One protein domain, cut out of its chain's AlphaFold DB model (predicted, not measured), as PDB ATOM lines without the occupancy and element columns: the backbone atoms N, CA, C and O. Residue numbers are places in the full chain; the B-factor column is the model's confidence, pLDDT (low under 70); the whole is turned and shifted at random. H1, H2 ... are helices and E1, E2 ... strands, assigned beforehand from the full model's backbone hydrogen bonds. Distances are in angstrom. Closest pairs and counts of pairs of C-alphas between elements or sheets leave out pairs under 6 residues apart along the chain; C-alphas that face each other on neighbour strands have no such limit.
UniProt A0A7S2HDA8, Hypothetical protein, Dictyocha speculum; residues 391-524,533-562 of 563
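This is residues 391 to 524 and 533 to 562 of the 563 residues of the protein "Hypothetical protein" of Dictyocha speculum (UniProt A0A7S2HDA8). A small antiparallel sheet, E3 E4 E5, has the helix H1 laid along E3 on one face; the helices H4, H5 and H6 lie spread out towards one end of the domain, none of these three on the sheet, and towards the other end lie the strand pair E1 and E2 and then a wide loop, residues 443 to 482. The helix end is loosely joined, with few contacts between helices, and the loop has no named element. The printed part has 164 residues, under half of them in named elements, with six helices and five strands in the order H1 H2 E1 H3 E2 E3 E4 H4 E5 H5 H6; the class is mixed, helices and strands. The whole is compact, with a radius of gyration of the C-alphas of 15.8 A and spans of 44 by 39 by 28 A.

H1, residues 391 to 402, begins at C-alpha 391 (46.318, 54.102, 43.663) and is 16.3 A long. H2 is residues 404 to 407, E1 residues 419 to 423 and H3 residues 425 to 429. E2, residues 435 to 442, bends by 122 degrees at residue 439. E3, residues 483 to 489, begins at C-alpha 483 (30.291, 43.761, 40.262) and is 19.0 A long; E4, residues 492 to 498, is 20.0 A long. H4 is residues 500 to 507, E5 residues 517 to 519 and H5 residues 539 to 545. H6, residues 551 to 560, is 14.3 A long and ends at C-alpha 560 (31.961, 41.988, 59.299).

E3 and E4 form an antiparallel hairpin, with N 485 and O 496 2.9 A apart. E5 is antiparallel to E4, with N 497 and O 518 at 2.9 A. H1 is on this sheet, over E3, at a height over the sheet of 9.2 A; the closest C-alphas are those of Asn 397 and Gln 485, 5.7 A. H3 is on the sheet too; its closest C-alpha to E4 is that of Val 428, 5.7 A from that of Leu 493. E1 and E2 are antiparallel, with N 436 and O 422 at 3.1 A. H2 touches H4, closest at the C-alphas of Tyr 407 and Ala 500, 6.3 A. H6 only just touches H4, with 3 pairs of C-alphas within 8 A, the closest those of Leu 507 and Arg 551, 5.9 A. H1, H3, H4 and H5 have every O i to N i+4 pair within hydrogen-bond range, H6 has 5 of 6, and H2 is too short for such a pair.

The C-alphas of Ser 449 and Ala 512 are the two farthest apart, at 47.4 A. Residues 525 to 532 are not printed, and C-alphas 524 and 533 are 15.9 A apart across the cut. The links H2 to E1 and E2 to E3 are long. Mean pLDDT of the printed part is 72.3; 59 residues are under 70, among them 405 to 421 and 429 to 454.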
ATOM      1  N   ALA A 391      46.510  54.378  42.240       84.12
ATOM      2  CA  ALA A 391      46.318  54.102  43.663       84.12
ATOM      3  C   ALA A 391      44.855  54.322  44.089       84.12
ATOM      4  O   ALA A 391      44.249  53.428  44.676       84.12
ATOM      5  N   GLU A 392      44.259  55.460  43.720       82.00
ATOM      6  CA  GLU A 392      42.836  55.747  43.964       82.00
ATOM      7  C   GLU A 392      41.926  54.760  43.218       82.00
ATOM      8  O   GLU A 392      40.931  54.290  43.768       82.00
ATOM      9  N   LEU A 393      42.284  54.393  41.981       85.81
ATOM     10  CA  LEU A 393      41.574  53.365  41.221       85.81
ATOM     11  C   LEU A 393      41.641  52.006  41.923       85.81
ATOM     12  O   LEU A 393      40.603  51.366  42.085       85.81
ATOM     13  N   ARG A 394      42.821  51.551  42.362       87.06
ATOM     14  CA  ARG A 394      42.963  50.291  43.112       87.06
ATOM     15  C   ARG A 394      42.136  50.306  44.392       87.06
ATOM     16  O   ARG A 394      41.379  49.369  44.612       87.06
ATOM     17  N   GLU A 395      42.198  51.379  45.175       83.06
ATOM     18  CA  GLU A 395      41.458  51.479  46.435       83.06
ATOM     19  C   GLU A 395      39.933  51.480  46.216       83.06
ATOM     20  O   GLU A 395      39.213  50.739  46.884       83.06
ATOM     21  N   VAL A 396      39.415  52.199  45.211       80.75
ATOM     22  CA  VAL A 396      37.983  52.131  44.843       80.75
ATOM     23  C   VAL A 396      37.581  50.720  44.399       80.75
ATOM     24  O   VAL A 396      36.556  50.200  44.839       80.75
ATOM     25  N   ASN A 397      38.388  50.064  43.560       86.69
ATOM     26  CA  ASN A 397      38.116  48.696  43.109       86.69
ATOM     27  C   ASN A 397      38.146  47.677  44.253       86.69
ATOM     28  O   ASN A 397      37.313  46.770  44.268       86.69
ATOM     29  N   ARG A 398      39.084  47.841  45.193       85.25
ATOM     30  CA  ARG A 398      39.246  47.017  46.392       85.25
ATOM     31  C   ARG A 398      38.011  47.124  47.281       85.25
ATOM     32  O   ARG A 398      37.374  46.109  47.533       85.25
ATOM     33  N   ASN A 399      37.601  48.337  47.652       78.75
ATOM     34  CA  ASN A 399      36.400  48.566  48.467       78.75
ATOM     35  C   ASN A 399      35.114  48.021  47.817       78.75
ATOM     36  O   ASN A 399      34.236  47.518  48.512       78.75
ATOM     37  N   ILE A 400      35.009  48.042  46.483       79.75
ATOM     38  CA  ILE A 400      33.879  47.423  45.770       79.75
ATOM     39  C   ILE A 400      33.923  45.877  45.820       79.75
ATOM     40  O   ILE A 400      32.867  45.244  45.814       79.75
ATOM     41  N   LEU A 401      35.113  45.268  45.870       83.69
ATOM     42  CA  LEU A 401      35.319  43.810  45.866       83.69
ATOM     43  C   LEU A 401      35.393  43.166  47.261       83.69
ATOM     44  O   LEU A 401      35.207  41.950  47.356       83.69
ATOM     45  N   MET A 402      35.627  43.951  48.319       79.19
ATOM     46  CA  MET A 402      35.565  43.496  49.718       79.19
ATOM     47  C   MET A 402      34.127  43.291  50.220       79.19
ATOM     48  O   MET A 402      33.938  42.551  51.179       79.19
ATOM     49  N   HIS A 403      33.124  43.865  49.536       74.12
ATOM     50  CA  HIS A 403      31.702  43.762  49.900       74.12
ATOM     51  C   HIS A 403      30.815  43.048  48.846       74.12
ATOM     52  O   HIS A 403      29.901  43.652  48.264       74.12
ATOM     53  N   PRO A 404      31.078  41.761  48.542       70.75
ATOM     54  CA  PRO A 404      30.301  40.936  47.611       70.75
ATOM     55  C   PRO A 404      28.868  40.633  48.086       70.75
ATOM     56  O   PRO A 404      28.010  40.302  47.269       70.75
ATOM     57  N   GLU A 405      28.582  40.751  49.382       67.06
ATOM     58  CA  GLU A 405      27.255  40.589  49.982       67.06
ATOM     59  C   GLU A 405      26.262  41.646  49.476       67.06
ATOM     60  O   GLU A 405      25.085  41.347  49.283       67.06
ATOM     61  N   TYR A 406      26.741  42.838  49.094       68.56
ATOM     62  CA  TYR A 406      25.946  43.848  48.376       68.56
ATOM     63  C   TYR A 406      25.732  43.510  46.890       68.56
ATOM     64  O   TYR A 406      25.465  44.409  46.085       68.56
ATOM     65  N   TYR A 407      25.876  42.237  46.504       66.88
ATOM     66  CA  TYR A 407      25.618  41.763  45.147       66.88
ATOM     67  C   TYR A 407      24.562  40.643  45.030       66.88
ATOM     68  O   TYR A 407      24.181  40.312  43.903       66.88
ATOM     69  N   THR A 408      24.000  40.149  46.144       64.25
ATOM     70  CA  THR A 408      22.971  39.081  46.180       64.25
ATOM     71  C   THR A 408      21.538  39.564  45.892       64.25
ATOM     72  O   THR A 408      21.238  40.758  45.974       64.25
ATOM     73  N   GLU A 409      20.647  38.626  45.544       59.59
ATOM     74  CA  GLU A 409      19.217  38.859  45.241       59.59
ATOM     75  C   GLU A 409      18.314  38.830  46.489       59.59
ATOM     76  O   GLU A 409      17.236  39.422  46.483       59.59
ATOM     77  N   ASP A 410      18.775  38.226  47.587       50.72
ATOM     78  CA  ASP A 410      17.972  37.902  48.779       50.72
ATOM     79  C   ASP A 410      17.521  39.116  49.614       50.72
ATOM     80  O   ASP A 410      16.716  38.989  50.536       50.72
ATOM     81  N   THR A 411      18.062  40.303  49.334       45.94
ATOM     82  CA  THR A 411      17.962  41.488  50.203       45.94
ATOM     83  C   THR A 411      16.911  42.517  49.756       45.94
ATOM     84  O   THR A 411      16.803  43.589  50.358       45.94
ATOM     85  N   ALA A 412      16.112  42.220  48.723       46.12
ATOM     86  CA  ALA A 412      15.177  43.176  48.124       46.12
ATOM     87  C   ALA A 412      13.754  42.621  47.892       46.12
ATOM     88  O   ALA A 412      13.558  41.509  47.412       46.12
ATOM     89  N   TYR A 413      12.747  43.450  48.196       41.16
ATOM     90  CA  TYR A 413      11.306  43.143  48.093       41.16
ATOM     91  C   TYR A 413      10.811  42.894  46.653       41.16
ATOM     92  O   TYR A 413       9.751  42.316  46.443       41.16
ATOM     93  N   ASP A 414      11.572  43.348  45.662       49.72
ATOM     94  CA  ASP A 414      11.307  43.260  44.224       49.72
ATOM     95  C   ASP A 414      12.193  42.211  43.521       49.72
ATOM     96  O   ASP A 414      12.262  42.193  42.291       49.72
ATOM     97  N   HIS A 415      12.891  41.361  44.291       50.66
ATOM     98  CA  HIS A 415      13.926  40.421  43.827       50.66
ATOM     99  C   HIS A 415      15.055  41.078  43.007       50.66
ATOM    100  O   HIS A 415      15.838  40.394  42.351       50.66
ATOM    101  N   CYS A 416      15.155  42.412  43.026       50.44
ATOM    102  CA  CYS A 416      16.143  43.152  42.262       50.44
ATOM    103  C   CYS A 416      17.342  43.446  43.173       50.44
ATOM    104  O   CYS A 416      17.223  44.228  44.118       50.44
ATOM    105  N   PRO A 417      18.509  42.837  42.915       53.84
ATOM    106  CA  PRO A 417      19.567  42.729  43.910       53.84
ATOM    107  C   PRO A 417      20.093  44.124  44.306       53.84
ATOM    108  O   PRO A 417      20.354  44.974  43.444       53.84
ATOM    109  N   LEU A 418      20.197  44.392  45.615       54.31
ATOM    110  CA  LEU A 418      20.530  45.722  46.151       54.31
ATOM    111  C   LEU A 418      21.939  46.143  45.731       54.31
ATOM    112  O   LEU A 418      22.871  45.362  45.853       54.31
ATOM    113  N   ARG A 419      22.138  47.382  45.269       62.12
ATOM    114  CA  ARG A 419      23.464  47.895  44.873       62.12
ATOM    115  C   ARG A 419      23.817  49.118  45.715       62.12
ATOM    116  O   ARG A 419      23.207  50.175  45.552       62.12
ATOM    117  N   ARG A 420      24.799  48.978  46.617       58.31
ATOM    118  CA  ARG A 420      25.295  50.090  47.456       58.31
ATOM    119  C   ARG A 420      26.247  51.035  46.721       58.31
ATOM    120  O   ARG A 420      26.245  52.222  47.027       58.31
ATOM    121  N   TYR A 421      26.994  50.535  45.731       65.00
ATOM    122  CA  TYR A 421      27.984  51.316  44.985       65.00
ATOM    123  C   TYR A 421      27.853  51.106  43.472       65.00
ATOM    124  O   TYR A 421      27.974  49.991  42.965       65.00
ATOM    125  N   ARG A 422      27.633  52.202  42.739       74.81
ATOM    126  CA  ARG A 422      27.750  52.276  41.274       74.81
ATOM    127  C   ARG A 422      28.434  53.583  40.884       74.81
ATOM    128  O   ARG A 422      28.163  54.627  41.479       74.81
ATOM    129  N   VAL A 423      29.284  53.535  39.860       72.19
ATOM    130  CA  VAL A 423      29.906  54.726  39.256       72.19
ATOM    131  C   VAL A 423      29.159  55.073  37.969       72.19
ATOM    132  O   VAL A 423      28.946  54.203  37.119       72.19
ATOM    133  N   CYS A 424      28.752  56.336  37.832       72.12
ATOM    134  CA  CYS A 424      27.999  56.828  36.678       72.12
ATOM    135  C   CYS A 424      28.826  56.727  35.378       72.12
ATOM    136  O   CYS A 424      29.931  57.273  35.337       72.12
ATOM    137  N   PRO A 425      28.303  56.128  34.287       71.06
ATOM    138  CA  PRO A 425      29.001  56.089  32.998       71.06
ATOM    139  C   PRO A 425      29.303  57.480  32.422       71.06
ATOM    140  O   PRO A 425      30.331  57.652  31.775       71.06
ATOM    141  N   GLY A 426      28.429  58.464  32.679       68.44
ATOM    142  CA  GLY A 426      28.648  59.860  32.296       68.44
ATOM    143  C   GLY A 426      29.863  60.449  33.008       68.44
ATOM    144  O   GLY A 426      30.806  60.868  32.349       68.44
ATOM    145  N   CYS A 427      29.903  60.356  34.342       69.31
ATOM    146  CA  CYS A 427      31.033  60.847  35.131       69.31
ATOM    147  C   CYS A 427      32.346  60.135  34.759       69.31
ATOM    148  O   CYS A 427      33.363  60.799  34.599       69.31
ATOM    149  N   VAL A 428      32.331  58.817  34.517       72.38
ATOM    150  CA  VAL A 428      33.505  58.080  33.998       72.38
ATOM    151  C   VAL A 428      33.954  58.622  32.637       72.38
ATOM    152  O   VAL A 428      35.152  58.807  32.428       72.38
ATOM    153  N   GLY A 429      33.017  58.926  31.733       69.38
ATOM    154  CA  GLY A 429      33.300  59.588  30.454       69.38
ATOM    155  C   GLY A 429      33.846  61.013  30.607       69.38
ATOM    156  O   GLY A 429      34.644  61.448  29.787       69.38
ATOM    157  N   GLU A 430      33.487  61.708  31.687       67.62
ATOM    158  CA  GLU A 430      34.051  62.997  32.115       67.62
ATOM    159  C   GLU A 430      35.353  62.834  32.934       67.62
ATOM    160  O   GLU A 430      35.969  63.820  33.336       67.62
ATOM    161  N   GLY A 431      35.836  61.606  33.155       65.50
ATOM    162  CA  GLY A 431      37.041  61.323  33.946       65.50
ATOM    163  C   GLY A 431      36.875  61.505  35.460       65.50
ATOM    164  O   GLY A 431      37.862  61.486  36.192       65.50
ATOM    165  N   SER A 432      35.640  61.676  35.924       65.94
ATOM    166  CA  SER A 432      35.242  61.927  37.306       65.94
ATOM    167  C   SER A 432      34.726  60.649  37.976       65.94
ATOM    168  O   SER A 432      33.764  60.028  37.516       65.94
ATOM    169  N   MET A 433      35.331  60.254  39.099       65.75
ATOM    170  CA  MET A 433      34.845  59.137  39.916       65.75
ATOM    171  C   MET A 433      33.998  59.631  41.089       65.75
ATOM    172  O   MET A 433      34.453  59.698  42.227       65.75
ATOM    173  N   LEU A 434      32.728  59.921  40.811       58.91
ATOM    174  CA  LEU A 434      31.709  60.046  41.851       58.91
ATOM    175  C   LEU A 434      31.061  58.675  42.079       58.91
ATOM    176  O   LEU A 434      30.266  58.202  41.263       58.91
ATOM    177  N   MET A 435      31.411  58.032  43.196       57.41
ATOM    178  CA  MET A 435      30.678  56.869  43.694       57.41
ATOM    179  C   MET A 435      29.332  57.343  44.242       57.41
ATOM    180  O   MET A 435      29.282  58.130  45.185       57.41
ATOM    181  N   ALA A 436      28.233  56.849  43.676       55.50
ATOM    182  CA  ALA A 436      26.924  57.065  44.271       55.50
ATOM    183  C   ALA A 436      26.768  56.122  45.472       55.50
ATOM    184  O   ALA A 436      26.462  54.943  45.299       55.50
ATOM    185  N   ALA A 437      27.023  56.649  46.670       47.59
ATOM    186  CA  ALA A 437      26.802  55.968  47.938       47.59
ATOM    187  C   ALA A 437      25.437  56.357  48.526       47.59
ATOM    188  O   ALA A 437      25.047  57.524  48.505       47.59
ATOM    189  N   HIS A 438      24.726  55.379  49.082       49.06
ATOM    190  CA  HIS A 438      23.488  55.583  49.833       49.06
ATOM    191  C   HIS A 438      23.500  54.636  51.035       49.06
ATOM    192  O   HIS A 438      23.822  53.461  50.857       49.06
ATOM    193  N   GLY A 439      23.155  55.116  52.236       39.75
ATOM    194  CA  GLY A 439      23.275  54.327  53.476       39.75
ATOM    195  C   GLY A 439      22.488  53.009  53.452       39.75
ATOM    196  O   GLY A 439      22.938  52.002  53.986       39.75
ATOM    197  N   GLU A 440      21.363  52.991  52.737       44.59
ATOM    198  CA  GLU A 440      20.516  51.803  52.541       44.59
ATOM    199  C   GLU A 440      20.707  51.136  51.157       44.59
ATOM    200  O   GLU A 440      20.021  50.173  50.818       44.59
ATOM    201  N   GLY A 441      21.631  51.643  50.328       48.78
ATOM    202  CA  GLY A 441      21.699  51.359  48.886       48.78
ATOM    203  C   GLY A 441      20.578  52.045  48.088       48.78
ATOM    204  O   GLY A 441      19.604  52.524  48.668       48.78
ATOM    205  N   CYS A 442      20.709  52.145  46.758       48.44
ATOM    206  CA  CYS A 442      19.709  52.824  45.917       48.44
ATOM    207  C   CYS A 442      18.924  51.855  45.017       48.44
ATOM    208  O   CYS A 442      19.493  51.014  44.315       48.44
ATOM    209  N   LYS A 443      17.590  51.992  45.020       49.69
ATOM    210  CA  LYS A 443      16.645  51.084  44.355       49.69
ATOM    211  C   LYS A 443      16.175  51.611  42.999       49.69
ATOM    212  O   LYS A 443      15.098  52.178  42.873       49.69
ATOM    213  N   GLN A 444      17.015  51.370  41.995       50.88
ATOM    214  CA  GLN A 444      16.687  51.035  40.595       50.88
ATOM    215  C   GLN A 444      15.651  51.853  39.779       50.88
ATOM    216  O   GLN A 444      15.444  51.499  38.624       50.88
ATOM    217  N   TRP A 445      15.067  52.955  40.255       43.09
ATOM    218  CA  TRP A 445      14.137  53.808  39.490       43.09
ATOM    219  C   TRP A 445      14.658  55.245  39.303       43.09
ATOM    220  O   TRP A 445      15.392  55.747  40.158       43.09
ATOM    221  N   PRO A 446      14.261  55.965  38.232       44.50
ATOM    222  CA  PRO A 446      14.255  57.424  38.271       44.50
ATOM    223  C   PRO A 446      13.307  57.875  39.395       44.50
ATOM    224  O   PRO A 446      12.146  57.470  39.421       44.50
ATOM    225  N   GLY A 447      13.821  58.666  40.342       39.88
ATOM    226  CA  GLY A 447      13.131  58.964  41.602       39.88
ATOM    227  C   GLY A 447      11.740  59.594  41.456       39.88
ATOM    228  O   GLY A 447      11.425  60.231  40.450       39.88
ATOM    229  N   SER A 448      10.918  59.449  42.497       38.72
ATOM    230  CA  SER A 448       9.732  60.285  42.713       38.72
ATOM    231  C   SER A 448      10.139  61.707  43.136       38.72
ATOM    232  O   SER A 448      11.305  61.974  43.414       38.72
ATOM    233  N   SER A 449       9.176  62.628  43.230       42.53
ATOM    234  CA  SER A 449       9.392  64.055  43.536       42.53
ATOM    235  C   SER A 449       9.984  64.378  44.922       42.53
ATOM    236  O   SER A 449      10.168  65.550  45.240       42.53
ATOM    237  N   SER A 450      10.285  63.368  45.744       42.00
ATOM    238  CA  SER A 450      10.977  63.488  47.036       42.00
ATOM    239  C   SER A 450      12.313  62.728  47.096       42.00
ATOM    240  O   SER A 450      12.950  62.713  48.147       42.00
ATOM    241  N   ALA A 451      12.750  62.101  45.997       43.69
ATOM    242  CA  ALA A 451      13.964  61.291  45.922       43.69
ATOM    243  C   ALA A 451      14.965  61.850  44.894       43.69
ATOM    244  O   ALA A 451      14.602  62.531  43.938       43.69
ATOM    245  N   HIS A 452      16.250  61.544  45.075       45.28
ATOM    246  CA  HIS A 452      17.312  62.016  44.187       45.28
ATOM    247  C   HIS A 452      17.245  61.321  42.811       45.28
ATOM    248  O   HIS A 452      17.342  60.100  42.698       45.28
ATOM    249  N   HIS A 453      17.092  62.094  41.731       56.28
ATOM    250  CA  HIS A 453      17.028  61.538  40.378       56.28
ATOM    251  C   HIS A 453      18.428  61.184  39.846       56.28
ATOM    252  O   HIS A 453      19.193  62.057  39.436       56.28
ATOM    253  N   HIS A 454      18.758  59.894  39.786       61.94
ATOM    254  CA  HIS A 454      19.910  59.422  39.013       61.94
ATOM    255  C   HIS A 454      19.645  59.512  37.504       61.94
ATOM    256  O   HIS A 454      18.523  59.290  37.060       61.94
ATOM    257  N   GLN A 455      20.687  59.763  36.704       70.88
ATOM    258  CA  GLN A 455      20.603  59.842  35.235       70.88
ATOM    259  C   GLN A 455      20.704  58.470  34.528       70.88
ATOM    260  O   GLN A 455      20.525  58.375  33.313       70.88
ATOM    261  N   PHE A 456      20.991  57.397  35.272       76.56
ATOM    262  CA  PHE A 456      21.222  56.053  34.739       76.56
ATOM    263  C   PHE A 456      20.587  54.963  35.616       76.56
ATOM    264  O   PHE A 456      20.359  55.143  36.812       76.56
ATOM    265  N   CYS A 457      20.347  53.799  35.013       75.75
ATOM    266  CA  CYS A 457      19.821  52.612  35.672       75.75
ATOM    267  C   CYS A 457      20.882  51.919  36.536       75.75
ATOM    268  O   CYS A 457      21.872  51.407  36.012       75.75
ATOM    269  N   PHE A 458      20.648  51.833  37.848       75.38
ATOM    270  CA  PHE A 458      21.582  51.215  38.804       75.38
ATOM    271  C   PHE A 458      21.799  49.708  38.596       75.38
ATOM    272  O   PHE A 458      22.867  49.195  38.930       75.38
ATOM    273  N   CYS A 459      20.829  49.014  37.993       75.44
ATOM    274  CA  CYS A 459      20.980  47.624  37.569       75.44
ATOM    275  C   CYS A 459      21.944  47.510  36.376       75.44
ATOM    276  O   CYS A 459      23.092  47.109  36.554       75.44
ATOM    277  N   CYS A 460      21.516  47.923  35.176       77.19
ATOM    278  CA  CYS A 460      22.234  47.641  33.922       77.19
ATOM    279  C   CYS A 460      23.240  48.718  33.457       77.19
ATOM    280  O   CYS A 460      23.777  48.619  32.351       77.19
ATOM    281  N   THR A 461      23.454  49.763  34.263       78.69
ATOM    282  CA  THR A 461      24.355  50.911  34.022       78.69
ATOM    283  C   THR A 461      24.159  51.635  32.677       78.69
ATOM    284  O   THR A 461      25.114  52.171  32.117       78.69
ATOM    285  N   ARG A 462      22.940  51.649  32.125       78.25
ATOM    286  CA  ARG A 462      22.574  52.425  30.919       78.25
ATOM    287  C   ARG A 462      21.840  53.722  31.294       78.25
ATOM    288  O   ARG A 462      21.167  53.718  32.327       78.25
ATOM    289  N   PRO A 463      21.901  54.791  30.476       77.88
ATOM    290  CA  PRO A 463      21.075  55.989  30.660       77.88
ATOM    291  C   PRO A 463      19.578  55.663  30.755       77.88
ATOM    292  O   PRO A 463      19.115  54.687  30.155       77.88
ATOM    293  N   TRP A 464      18.815  56.470  31.494       78.69
ATOM    294  CA  TRP A 464      17.354  56.340  31.529       78.69
ATOM    295  C   TRP A 464      16.704  56.804  30.223       78.69
ATOM    296  O   TRP A 464      17.073  57.843  29.687       78.69
ATOM    297  N   GLY A 465      15.700  56.067  29.741       78.00
ATOM    298  CA  GLY A 465      14.948  56.435  28.543       78.00
ATOM    299  C   GLY A 465      14.065  55.311  27.989       78.00
ATOM    300  O   GLY A 465      13.571  54.457  28.725       78.00
ATOM    301  N   ARG A 466      13.805  55.323  26.680       75.94
ATOM    302  CA  ARG A 466      12.956  54.335  25.981       75.94
ATOM    303  C   ARG A 466      13.476  53.896  24.608       75.94
ATOM    304  O   ARG A 466      12.949  52.897  24.103       75.94
ATOM    305  N   GLY A 467      14.451  54.595  24.032       76.25
ATOM    306  CA  GLY A 467      15.080  54.313  22.745       76.25
ATOM    307  C   GLY A 467      16.127  53.195  22.783       76.25
ATOM    308  O   GLY A 467      16.145  52.355  23.686       76.25
ATOM    309  N   GLU A 468      16.980  53.171  21.761       72.94
ATOM    310  CA  GLU A 468      18.094  52.228  21.630       72.94
ATOM    311  C   GLU A 468      19.269  52.646  22.533       72.94
ATOM    312  O   GLU A 468      19.559  53.829  22.676       72.94
ATOM    313  N   GLY A 469      19.921  51.686  23.197       71.00
ATOM    314  CA  GLY A 469      20.991  51.950  24.176       71.00
ATOM    315  C   GLY A 469      20.519  52.447  25.554       71.00
ATOM    316  O   GLY A 469      21.254  52.311  26.534       71.00
ATOM    317  N   GLU A 470      19.289  52.946  25.661       81.75
ATOM    318  CA  GLU A 470      18.658  53.403  26.906       81.75
ATOM    319  C   GLU A 470      18.030  52.246  27.713       81.75
ATOM    320  O   GLU A 470      17.747  51.157  27.200       81.75
ATOM    321  N   CYS A 471      17.772  52.479  29.000       78.00
ATOM    322  CA  CYS A 471      16.987  51.594  29.856       78.00
ATOM    323  C   CYS A 471      15.636  52.232  30.199       78.00
ATOM    324  O   CYS A 471      15.600  53.363  30.668       78.00
ATOM    325  N   GLY A 472      14.537  51.488  30.043       73.94
ATOM    326  CA  GLY A 472      13.211  51.892  30.537       73.94
ATOM    327  C   GLY A 472      12.826  51.294  31.894       73.94
ATOM    328  O   GLY A 472      11.709  51.520  32.347       73.94
ATOM    329  N   HIS A 473      13.728  50.501  32.487       70.62
ATOM    330  CA  HIS A 473      13.473  49.494  33.527       70.62
ATOM    331  C   HIS A 473      12.366  48.482  33.147       70.62
ATOM    332  O   HIS A 473      11.699  48.639  32.124       70.62
ATOM    333  N   GLY A 474      12.244  47.369  33.880       67.06
ATOM    334  CA  GLY A 474      11.233  46.313  33.652       67.06
ATOM    335  C   GLY A 474      11.247  45.577  32.293       67.06
ATOM    336  O   GLY A 474      10.603  44.543  32.145       67.06
ATOM    337  N   ARG A 475      11.978  46.064  31.281       72.56
ATOM    338  CA  ARG A 475      12.214  45.374  30.003       72.56
ATOM    339  C   ARG A 475      13.208  44.231  30.214       72.56
ATOM    340  O   ARG A 475      14.248  44.444  30.832       72.56
ATOM    341  N   ALA A 476      12.982  43.090  29.561       67.88
ATOM    342  CA  ALA A 476      13.882  41.924  29.579       67.88
ATOM    343  C   ALA A 476      15.328  42.199  29.090       67.88
ATOM    344  O   ALA A 476      16.209  41.361  29.241       67.88
ATOM    345  N   THR A 477      15.598  43.372  28.508       72.94
ATOM    346  CA  THR A 477      16.939  43.830  28.109       72.94
ATOM    347  C   THR A 477      17.700  44.585  29.213       72.94
ATOM    348  O   THR A 477      18.828  45.028  28.972       72.94
ATOM    349  N   CYS A 478      17.107  44.756  30.400       76.00
ATOM    350  CA  CYS A 478      17.724  45.328  31.598       76.00
ATOM    351  C   CYS A 478      18.305  44.205  32.471       76.00
ATOM    352  O   CYS A 478      17.600  43.633  33.294       76.00
ATOM    353  N   VAL A 479      19.592  43.901  32.288       76.62
ATOM    354  CA  VAL A 479      20.317  42.840  33.008       76.62
ATOM    355  C   VAL A 479      21.494  43.455  33.766       76.62
ATOM    356  O   VAL A 479      22.169  44.331  33.219       76.62
ATOM    357  N   ASP A 480      21.746  43.008  35.000       77.38
ATOM    358  CA  ASP A 480      22.929  43.405  35.773       77.38
ATOM    359  C   ASP A 480      24.200  42.797  35.139       77.38
ATOM    360  O   ASP A 480      24.290  41.575  35.009       77.38
ATOM    361  N   PRO A 481      25.190  43.607  34.720       78.81
ATOM    362  CA  PRO A 481      26.453  43.100  34.186       78.81
ATOM    363  C   PRO A 481      27.405  42.511  35.249       78.81
ATOM    364  O   PRO A 481      28.392  41.885  34.864       78.81
ATOM    365  N   GLY A 482      27.141  42.699  36.547       82.44
ATOM    366  CA  GLY A 482      27.933  42.174  37.664       82.44
ATOM    367  C   GLY A 482      28.537  43.251  38.576       82.44
ATOM    368  O   GLY A 482      28.131  44.417  38.557       82.44
ATOM    369  N   ILE A 483      29.525  42.861  39.386       84.94
ATOM    370  CA  ILE A 483      30.291  43.761  40.262       84.94
ATOM    371  C   ILE A 483      31.067  44.746  39.385       84.94
ATOM    372  O   ILE A 483      31.731  44.334  38.434       84.94
ATOM    373  N   GLN A 484      30.970  46.044  39.676       84.19
ATOM    374  CA  GLN A 484      31.605  47.077  38.857       84.19
ATOM    375  C   GLN A 484      33.105  47.187  39.171       84.19
ATOM    376  O   GLN A 484      33.526  47.090  40.322       84.19
ATOM    377  N   GLN A 485      33.911  47.418  38.143       87.06
ATOM    378  CA  GLN A 485      35.329  47.755  38.249       87.06
ATOM    379  C   GLN A 485      35.626  48.960  37.357       87.06
ATOM    380  O   GLN A 485      34.956  49.171  36.344       87.06
ATOM    381  N   VAL A 486      36.640  49.743  37.712       86.06
ATOM    382  CA  VAL A 486      37.138  50.867  36.909       86.06
ATOM    383  C   VAL A 486      38.632  50.683  36.666       86.06
ATOM    384  O   VAL A 486      39.364  50.219  37.540       86.06
ATOM    385  N   ARG A 487      39.118  51.045  35.483       87.44
ATOM    386  CA  ARG A 487      40.556  51.174  35.211       87.44
ATOM    387  C   ARG A 487      40.832  52.414  34.379       87.44
ATOM    388  O   ARG A 487      39.923  52.948  33.740       87.44
ATOM    389  N   ARG A 488      42.092  52.828  34.327       86.44
ATOM    390  CA  ARG A 488      42.568  53.759  33.310       86.44
ATOM    391  C   ARG A 488      42.803  53.022  31.992       86.44
ATOM    392  O   ARG A 488      43.291  51.897  31.971       86.44
ATOM    393  N   ASN A 489      42.477  53.675  30.885       83.56
ATOM    394  CA  ASN A 489      42.784  53.223  29.536       83.56
ATOM    395  C   ASN A 489      43.312  54.430  28.744       83.56
ATOM    396  O   ASN A 489      42.549  55.221  28.191       83.56
ATOM    397  N   GLY A 490      44.632  54.630  28.802       81.88
ATOM    398  CA  GLY A 490      45.310  55.791  28.219       81.88
ATOM    399  C   GLY A 490      44.894  57.118  28.863       81.88
ATOM    400  O   GLY A 490      45.234  57.407  30.016       81.88
ATOM    401  N   ASP A 491      44.181  57.940  28.092       77.81
ATOM    402  CA  ASP A 491      43.681  59.259  28.489       77.81
ATOM    403  C   ASP A 491      42.267  59.233  29.092       77.81
ATOM    404  O   ASP A 491      41.737  60.299  29.392       77.81
ATOM    405  N   LYS A 492      41.661  58.049  29.285       80.44
ATOM    406  CA  LYS A 492      40.266  57.869  29.738       80.44
ATOM    407  C   LYS A 492      40.140  56.875  30.890       80.44
ATOM    408  O   LYS A 492      41.049  56.089  31.156       80.44
ATOM    409  N   LEU A 493      38.981  56.888  31.546       83.25
ATOM    410  CA  LEU A 493      38.543  55.822  32.447       83.25
ATOM    411  C   LEU A 493      37.642  54.830  31.700       83.25
ATOM    412  O   LEU A 493      36.906  55.200  30.785       83.25
ATOM    413  N   GLU A 494      37.680  53.567  32.109       84.75
ATOM    414  CA  GLU A 494      36.897  52.482  31.526       84.75
ATOM    415  C   GLU A 494      36.211  51.658  32.622       84.75
ATOM    416  O   GLU A 494      36.849  51.264  33.597       84.75
ATOM    417  N   ILE A 495      34.918  51.363  32.439       85.81
ATOM    418  CA  ILE A 495      34.170  50.445  33.307       85.81
ATOM    419  C   ILE A 495      34.308  49.010  32.786       85.81
ATOM    420  O   ILE A 495      34.009  48.722  31.622       85.81
ATOM    421  N   GLY A 496      34.688  48.107  33.685       88.06
ATOM    422  CA  GLY A 496      34.585  46.663  33.515       88.06
ATOM    423  C   GLY A 496      33.635  46.048  34.535       88.06
ATOM    424  O   GLY A 496      33.179  46.719  35.464       88.06
ATOM    425  N   PHE A 497      33.335  44.764  34.359       88.38
ATOM    426  CA  PHE A 497      32.479  44.020  35.280       88.38
ATOM    427  C   PHE A 497      33.013  42.618  35.573       88.38
ATOM    428  O   PHE A 497      33.560  41.952  34.692       88.38
ATOM    429  N   VAL A 498      32.809  42.172  36.811       89.44
ATOM    430  CA  VAL A 498      33.080  40.810  37.286       89.44
ATOM    431  C   VAL A 498      31.742  40.119  37.551       89.44
ATOM    432  O   VAL A 498      30.859  40.701  38.179       89.44
ATOM    433  N   SER A 499      31.566  38.877  37.096       87.19
ATOM    434  CA  SER A 499      30.327  38.124  37.343       87.19
ATOM    435  C   SER A 499      30.136  37.879  38.845       87.19
ATOM    436  O   SER A 499      30.893  37.116  39.444       87.19
ATOM    437  N   ALA A 500      29.127  38.518  39.453       83.94
ATOM    438  CA  ALA A 500      28.894  38.440  40.897       83.94
ATOM    439  C   ALA A 500      28.650  37.001  41.404       83.94
ATOM    440  O   ALA A 500      29.305  36.625  42.376       83.94
ATOM    441  N   PRO A 501      27.840  36.149  40.732       85.00
ATOM    442  CA  PRO A 501      27.706  34.746  41.124       85.00
ATOM    443  C   PRO A 501      29.040  33.992  41.084       85.00
ATOM    444  O   PRO A 501      29.393  33.341  42.058       85.00
ATOM    445  N   GLN A 502      29.844  34.147  40.025       89.25
ATOM    446  CA  GLN A 502      31.144  33.462  39.922       89.25
ATOM    447  C   GLN A 502      32.182  33.988  40.927       89.25
ATOM    448  O   GLN A 502      33.125  33.277  41.278       89.25
ATOM    449  N   TYR A 503      32.032  35.234  41.383       88.94
ATOM    450  CA  TYR A 503      32.877  35.819  42.419       88.94
ATOM    451  C   TYR A 503      32.504  35.250  43.793       88.94
ATOM    452  O   TYR A 503      33.382  34.814  44.533       88.94
ATOM    453  N   LEU A 504      31.205  35.123  44.078       86.12
ATOM    454  CA  LEU A 504      30.688  34.418  45.254       86.12
ATOM    455  C   LEU A 504      31.024  32.914  45.232       86.12
ATOM    456  O   LEU A 504      31.366  32.364  46.274       86.12
ATOM    457  N   GLU A 505      31.007  32.241  44.075       89.12
ATOM    458  CA  GLU A 505      31.484  30.854  43.923       89.12
ATOM    459  C   GLU A 505      32.971  30.715  44.273       89.12
ATOM    460  O   GLU A 505      33.367  29.736  44.909       89.12
ATOM    461  N   TRP A 506      33.806  31.678  43.864       90.62
ATOM    462  CA  TRP A 506      35.231  31.695  44.204       90.62
ATOM    463  C   TRP A 506      35.438  31.948  45.697       90.62
ATOM    464  O   TRP A 506      36.110  31.159  46.357       90.62
ATOM    465  N   LEU A 507      34.787  32.969  46.259       88.50
ATOM    466  CA  LEU A 507      34.845  33.279  47.688       88.50
ATOM    467  C   LEU A 507      34.323  32.138  48.567       88.50
ATOM    468  O   LEU A 507      34.890  31.875  49.623       88.50
ATOM    469  N   ASN A 508      33.320  31.380  48.124       88.25
ATOM    470  CA  ASN A 508      32.859  30.182  48.831       88.25
ATOM    471  C   ASN A 508      33.671  28.914  48.494       88.25
ATOM    472  O   ASN A 508      33.499  27.887  49.145       88.25
ATOM    473  N   GLY A 509      34.624  28.981  47.560       87.75
ATOM    474  CA  GLY A 509      35.556  27.892  47.243       87.75
ATOM    475  C   GLY A 509      34.997  26.809  46.321       87.75
ATOM    476  O   GLY A 509      35.678  25.821  46.067       87.75
ATOM    477  N   VAL A 510      33.790  27.011  45.789       91.94
ATOM    478  CA  VAL A 510      33.192  26.186  44.726       91.94
ATOM    479  C   VAL A 510      34.012  26.316  43.436       91.94
ATOM    480  O   VAL A 510      34.157  25.361  42.674       91.94
ATOM    481  N   ARG A 511      34.594  27.500  43.209       90.69
ATOM    482  CA  ARG A 511      35.414  27.827  42.042       90.69
ATOM    483  C   ARG A 511      36.875  28.046  42.447       90.69
ATOM    484  O   ARG A 511      37.177  28.893  43.279       90.69
ATOM    485  N   ALA A 512      37.796  27.326  41.807       88.62
ATOM    486  CA  ALA A 512      39.218  27.304  42.181       88.62
ATOM    487  C   ALA A 512      40.026  28.575  41.839       88.62
ATOM    488  O   ALA A 512      41.148  28.724  42.314       88.62
ATOM    489  N   GLN A 513      39.503  29.468  40.992       90.50
ATOM    490  CA  GLN A 513      40.179  30.692  40.540       90.50
ATOM    491  C   GLN A 513      39.162  31.836  40.424       90.50
ATOM    492  O   GLN A 513      38.056  31.584  39.930       90.50
ATOM    493  N   PRO A 514      39.501  33.080  40.807       90.38
ATOM    494  CA  PRO A 514      38.592  34.214  40.675       90.38
ATOM    495  C   PRO A 514      38.139  34.406  39.214       90.38
ATOM    496  O   PRO A 514      38.914  34.167  38.280       90.38
ATOM    497  N   PRO A 515      36.878  34.806  38.972       90.94
ATOM    498  CA  PRO A 515      36.418  35.173  37.636       90.94
ATOM    499  C   PRO A 515      37.184  36.391  37.085       90.94
ATOM    500  O   PRO A 515      37.627  37.245  37.855       90.94
ATOM    501  N   PRO A 516      37.337  36.496  35.754       89.81
ATOM    502  CA  PRO A 516      38.000  37.634  35.132       89.81
ATOM    503  C   PRO A 516      37.133  38.900  35.154       89.81
ATOM    504  O   PRO A 516      35.905  38.830  35.255       89.81
ATOM    505  N   THR A 517      37.774  40.057  34.972       89.19
ATOM    506  CA  THR A 517      37.069  41.330  34.750       89.19
ATOM    507  C   THR A 517      36.916  41.579  33.253       89.19
ATOM    508  O   THR A 517      37.898  41.591  32.513       89.19
ATOM    509  N   VAL A 518      35.686  41.788  32.786       87.25
ATOM    510  CA  VAL A 518      35.376  42.023  31.370       87.25
ATOM    511  C   VAL A 518      35.201  43.521  31.128       87.25
ATOM    512  O   VAL A 518      34.250  44.122  31.629       87.25
ATOM    513  N   PHE A 519      36.106  44.120  30.354       83.25
ATOM    514  CA  PHE A 519      36.140  45.555  30.055       83.25
ATOM    515  C   PHE A 519      35.615  45.847  28.638       83.25
ATOM    516  O   PHE A 519      35.906  45.116  27.692       83.25
ATOM    517  N   ARG A 520      34.793  46.896  28.477       70.44
ATOM    518  CA  ARG A 520      34.084  47.202  27.217       70.44
ATOM    519  C   ARG A 520      34.813  48.243  26.348       70.44
ATOM    520  O   ARG A 520      34.279  49.332  26.122       70.44
ATOM    521  N   THR A 521      35.976  47.915  25.781       56.00
ATOM    522  CA  THR A 521      36.642  48.848  24.853       56.00
ATOM    523  C   THR A 521      35.891  48.941  23.524       56.00
ATOM    524  O   THR A 521      35.900  47.991  22.740       56.00
ATOM    525  N   GLY A 522      35.317  50.108  23.232       37.91
ATOM    526  CA  GLY A 522      34.807  50.451  21.900       37.91
ATOM    527  C   GLY A 522      33.410  51.066  21.911       37.91
ATOM    528  O   GLY A 522      32.419  50.348  21.958       37.91
ATOM    529  N   ASN A 523      33.370  52.394  21.783       34.56
ATOM    530  CA  ASN A 523      32.242  53.219  21.340       34.56
ATOM    531  C   ASN A 523      30.870  52.986  22.005       34.56
ATOM    532  O   ASN A 523      30.074  52.160  21.568       34.56
ATOM    533  N   PHE A 524      30.503  53.875  22.938       40.06
ATOM    534  CA  PHE A 524      29.084  54.111  23.255       40.06
ATOM    535  C   PHE A 524      28.355  54.877  22.129       40.06
ATOM    536  O   PHE A 524      27.133  54.821  22.042       40.06
ATOM    537  N   THR A 533      37.288  41.519  19.709       47.97
ATOM    538  CA  THR A 533      38.080  41.231  20.915       47.97
ATOM    539  C   THR A 533      37.684  42.168  22.052       47.97
ATOM    540  O   THR A 533      38.131  43.311  22.101       47.97
ATOM    541  N   VAL A 534      36.854  41.675  22.972       57.56
ATOM    542  CA  VAL A 534      36.575  42.336  24.256       57.56
ATOM    543  C   VAL A 534      37.774  42.087  25.181       57.56
ATOM    544  O   VAL A 534      38.113  40.918  25.375       57.56
ATOM    545  N   PRO A 535      38.439  43.112  25.745       65.62
ATOM    546  CA  PRO A 535      39.532  42.896  26.684       65.62
ATOM    547  C   PRO A 535      39.045  42.235  27.972       65.62
ATOM    548  O   PRO A 535      38.205  42.768  28.699       65.62
ATOM    549  N   VAL A 536      39.610  41.065  28.249       70.75
ATOM    550  CA  VAL A 536      39.367  40.291  29.463       70.75
ATOM    551  C   VAL A 536      40.620  40.386  30.320       70.75
ATOM    552  O   VAL A 536      41.697  39.978  29.892       70.75
ATOM    553  N   GLU A 537      40.483  40.946  31.516       81.38
ATOM    554  CA  GLU A 537      41.563  41.048  32.492       81.38
ATOM    555  C   GLU A 537      41.527  39.820  33.406       81.38
ATOM    556  O   GLU A 537      40.473  39.451  33.936       81.38
ATOM    557  N   SER A 538      42.672  39.151  33.531       87.50
ATOM    558  CA  SER A 538      42.826  37.892  34.261       87.50
ATOM    559  C   SER A 538      42.406  38.051  35.723       87.50
ATOM    560  O   SER A 538      42.903  38.929  36.423       87.50
ATOM    561  N   GLY A 539      41.486  37.203  36.191       86.88
ATOM    562  CA  GLY A 539      40.983  37.249  37.567       86.88
ATOM    563  C   GLY A 539      42.098  37.141  38.618       86.88
ATOM    564  O   GLY A 539      42.152  37.994  39.501       86.88
ATOM    565  N   PRO A 540      42.997  36.137  38.536       89.69
ATOM    566  CA  PRO A 540      44.080  35.964  39.507       89.69
ATOM    567  C   PRO A 540      45.040  37.154  39.561       89.69
ATOM    568  O   PRO A 540      45.394  37.609  40.645       89.69
ATOM    569  N   ASP A 541      45.411  37.695  38.400       88.06
ATOM    570  CA  ASP A 541      46.316  38.844  38.321       88.06
ATOM    571  C   ASP A 541      45.624  40.125  38.819       88.06
ATOM    572  O   ASP A 541      46.231  40.913  39.539       88.06
ATOM    573  N   ARG A 542      44.315  40.283  38.562       87.12
ATOM    574  CA  ARG A 542      43.510  41.389  39.102       87.12
ATOM    575  C   ARG A 542      43.401  41.355  40.627       87.12
ATOM    576  O   ARG A 542      43.448  42.413  41.241       87.12
ATOM    577  N   GLN A 543      43.255  40.178  41.245       89.00
ATOM    578  CA  GLN A 543      43.250  40.083  42.713       89.00
ATOM    579  C   GLN A 543      44.624  40.439  43.296       89.00
ATOM    580  O   GLN A 543      44.687  41.165  44.285       89.00
ATOM    581  N   ARG A 544      45.722  40.032  42.642       88.94
ATOM    582  CA  ARG A 544      47.088  40.419  43.029       88.94
ATOM    583  C   ARG A 544      47.337  41.922  42.941       88.94
ATOM    584  O   ARG A 544      47.832  42.515  43.893       88.94
ATOM    585  N   ASP A 545      46.940  42.557  41.839       87.12
ATOM    586  CA  ASP A 545      47.090  44.006  41.641       87.12
ATOM    587  C   ASP A 545      46.273  44.856  42.638       87.12
ATOM    588  O   ASP A 545      46.508  46.063  42.762       87.12
ATOM    589  N   LEU A 546      45.328  44.233  43.353       88.12
ATOM    590  CA  LEU A 546      44.505  44.834  44.407       88.12
ATOM    591  C   LEU A 546      44.890  44.382  45.831       88.12
ATOM    592  O   LEU A 546      44.324  44.904  46.790       88.12
ATOM    593  N   GLY A 547      45.832  43.442  45.989       88.69
ATOM    594  CA  GLY A 547      46.209  42.865  47.288       88.69
ATOM    595  C   GLY A 547      45.102  42.019  47.933       88.69
ATOM    596  O   GLY A 547      44.936  42.047  49.150       88.69
ATOM    597  N   LEU A 548      44.316  41.316  47.114       87.69
ATOM    598  CA  LEU A 548      43.095  40.593  47.491       87.69
ATOM    599  C   LEU A 548      43.170  39.074  47.218       87.69
ATOM    600  O   LEU A 548      42.151  38.415  47.017       87.69
ATOM    601  N   GLU A 549      44.367  38.477  47.200       87.31
ATOM    602  CA  GLU A 549      44.504  37.023  47.004       87.31
ATOM    603  C   GLU A 549      44.025  36.186  48.206       87.31
ATOM    604  O   GLU A 549      43.621  35.034  48.013       87.31
ATOM    605  N   ASP A 550      44.038  36.731  49.432       86.62
ATOM    606  CA  ASP A 550      43.535  36.011  50.609       86.62
ATOM    607  C   ASP A 550      42.001  36.019  50.671       86.62
ATOM    608  O   ASP A 550      41.331  36.874  51.255       86.62
ATOM    609  N   ARG A 551      41.460  34.963  50.075       85.75
ATOM    610  CA  ARG A 551      40.052  34.576  50.091       85.75
ATOM    611  C   ARG A 551      39.471  34.408  51.507       85.75
ATOM    612  O   ARG A 551      38.260  34.524  51.674       85.75
ATOM    613  N   SER A 552      40.297  34.097  52.507       82.69
ATOM    614  CA  SER A 552      39.882  33.893  53.905       82.69
ATOM    615  C   SER A 552      39.621  35.236  54.577       82.69
ATOM    616  O   SER A 552      38.540  35.436  55.120       82.69
ATOM    617  N   PHE A 553      40.563  36.174  54.433       85.00
ATOM    618  CA  PHE A 553      40.400  37.572  54.833       85.00
ATOM    619  C   PHE A 553      39.168  38.207  54.165       85.00
ATOM    620  O   PHE A 553      38.316  38.764  54.850       85.00
ATOM    621  N   LEU A 554      38.993  38.030  52.848       82.75
ATOM    622  CA  LEU A 554      37.796  38.509  52.140       82.75
ATOM    623  C   LEU A 554      36.487  37.910  52.679       82.75
ATOM    624  O   LEU A 554      35.481  38.614  52.743       82.75
ATOM    625  N   LEU A 555      36.474  36.628  53.062       80.81
ATOM    626  CA  LEU A 555      35.315  35.984  53.695       80.81
ATOM    627  C   LEU A 555      35.037  36.489  55.117       80.81
ATOM    628  O   LEU A 555      33.901  36.378  55.567       80.81
ATOM    629  N   GLU A 556      36.044  36.974  55.836       80.69
ATOM    630  CA  GLU A 556      35.888  37.555  57.171       80.69
ATOM    631  C   GLU A 556      35.372  38.999  57.077       80.69
ATOM    632  O   GLU A 556      34.340  39.317  57.669       80.69
ATOM    633  N   GLU A 557      35.986  39.828  56.229       75.38
ATOM    634  CA  GLU A 557      35.608  41.233  56.008       75.38
ATOM    635  C   GLU A 557      34.159  41.365  55.491       75.38
ATOM    636  O   GLU A 557      33.343  42.096  56.059       75.38
ATOM    637  N   SER A 558      33.787  40.559  54.486       69.19
ATOM    638  CA  SER A 558      32.417  40.494  53.932       69.19
ATOM    639  C   SER A 558      31.356  39.989  54.922       69.19
ATOM    640  O   SER A 558      30.159  40.175  54.703       69.19
ATOM    641  N   ARG A 559      31.764  39.361  56.035       69.62
ATOM    642  CA  ARG A 559      30.874  38.988  57.153       69.62
ATOM    643  C   ARG A 559      30.853  40.031  58.268       69.62
ATOM    644  O   ARG A 559      29.861  40.107  58.989       69.62
ATOM    645  N   GLY A 560      31.912  40.828  58.407       62.91
ATOM    646  CA  GLY A 560      31.961  41.988  59.299       62.91
ATOM    647  C   GLY A 560      31.159  43.189  58.783       62.91
ATOM    648  O   GLY A 560      30.673  43.979  59.586       62.91
ATOM    649  N   GLY A 561      30.961  43.294  57.463       53.88
ATOM    650  CA  GLY A 561      30.367  44.442  56.757       53.88
ATOM    651  C   GLY A 561      28.927  44.860  57.104       53.88
ATOM    652  O   GLY A 561      28.408  45.779  56.472       53.88
ATOM    653  N   THR A 562      28.262  44.244  58.088       46.09
ATOM    654  CA  THR A 562      26.923  44.655  58.554       46.09
ATOM    655  C   THR A 562      26.798  44.667  60.080       46.09
ATOM    656  O   THR A 562      26.283  43.719  60.677       46.09
TER     657      THR A 562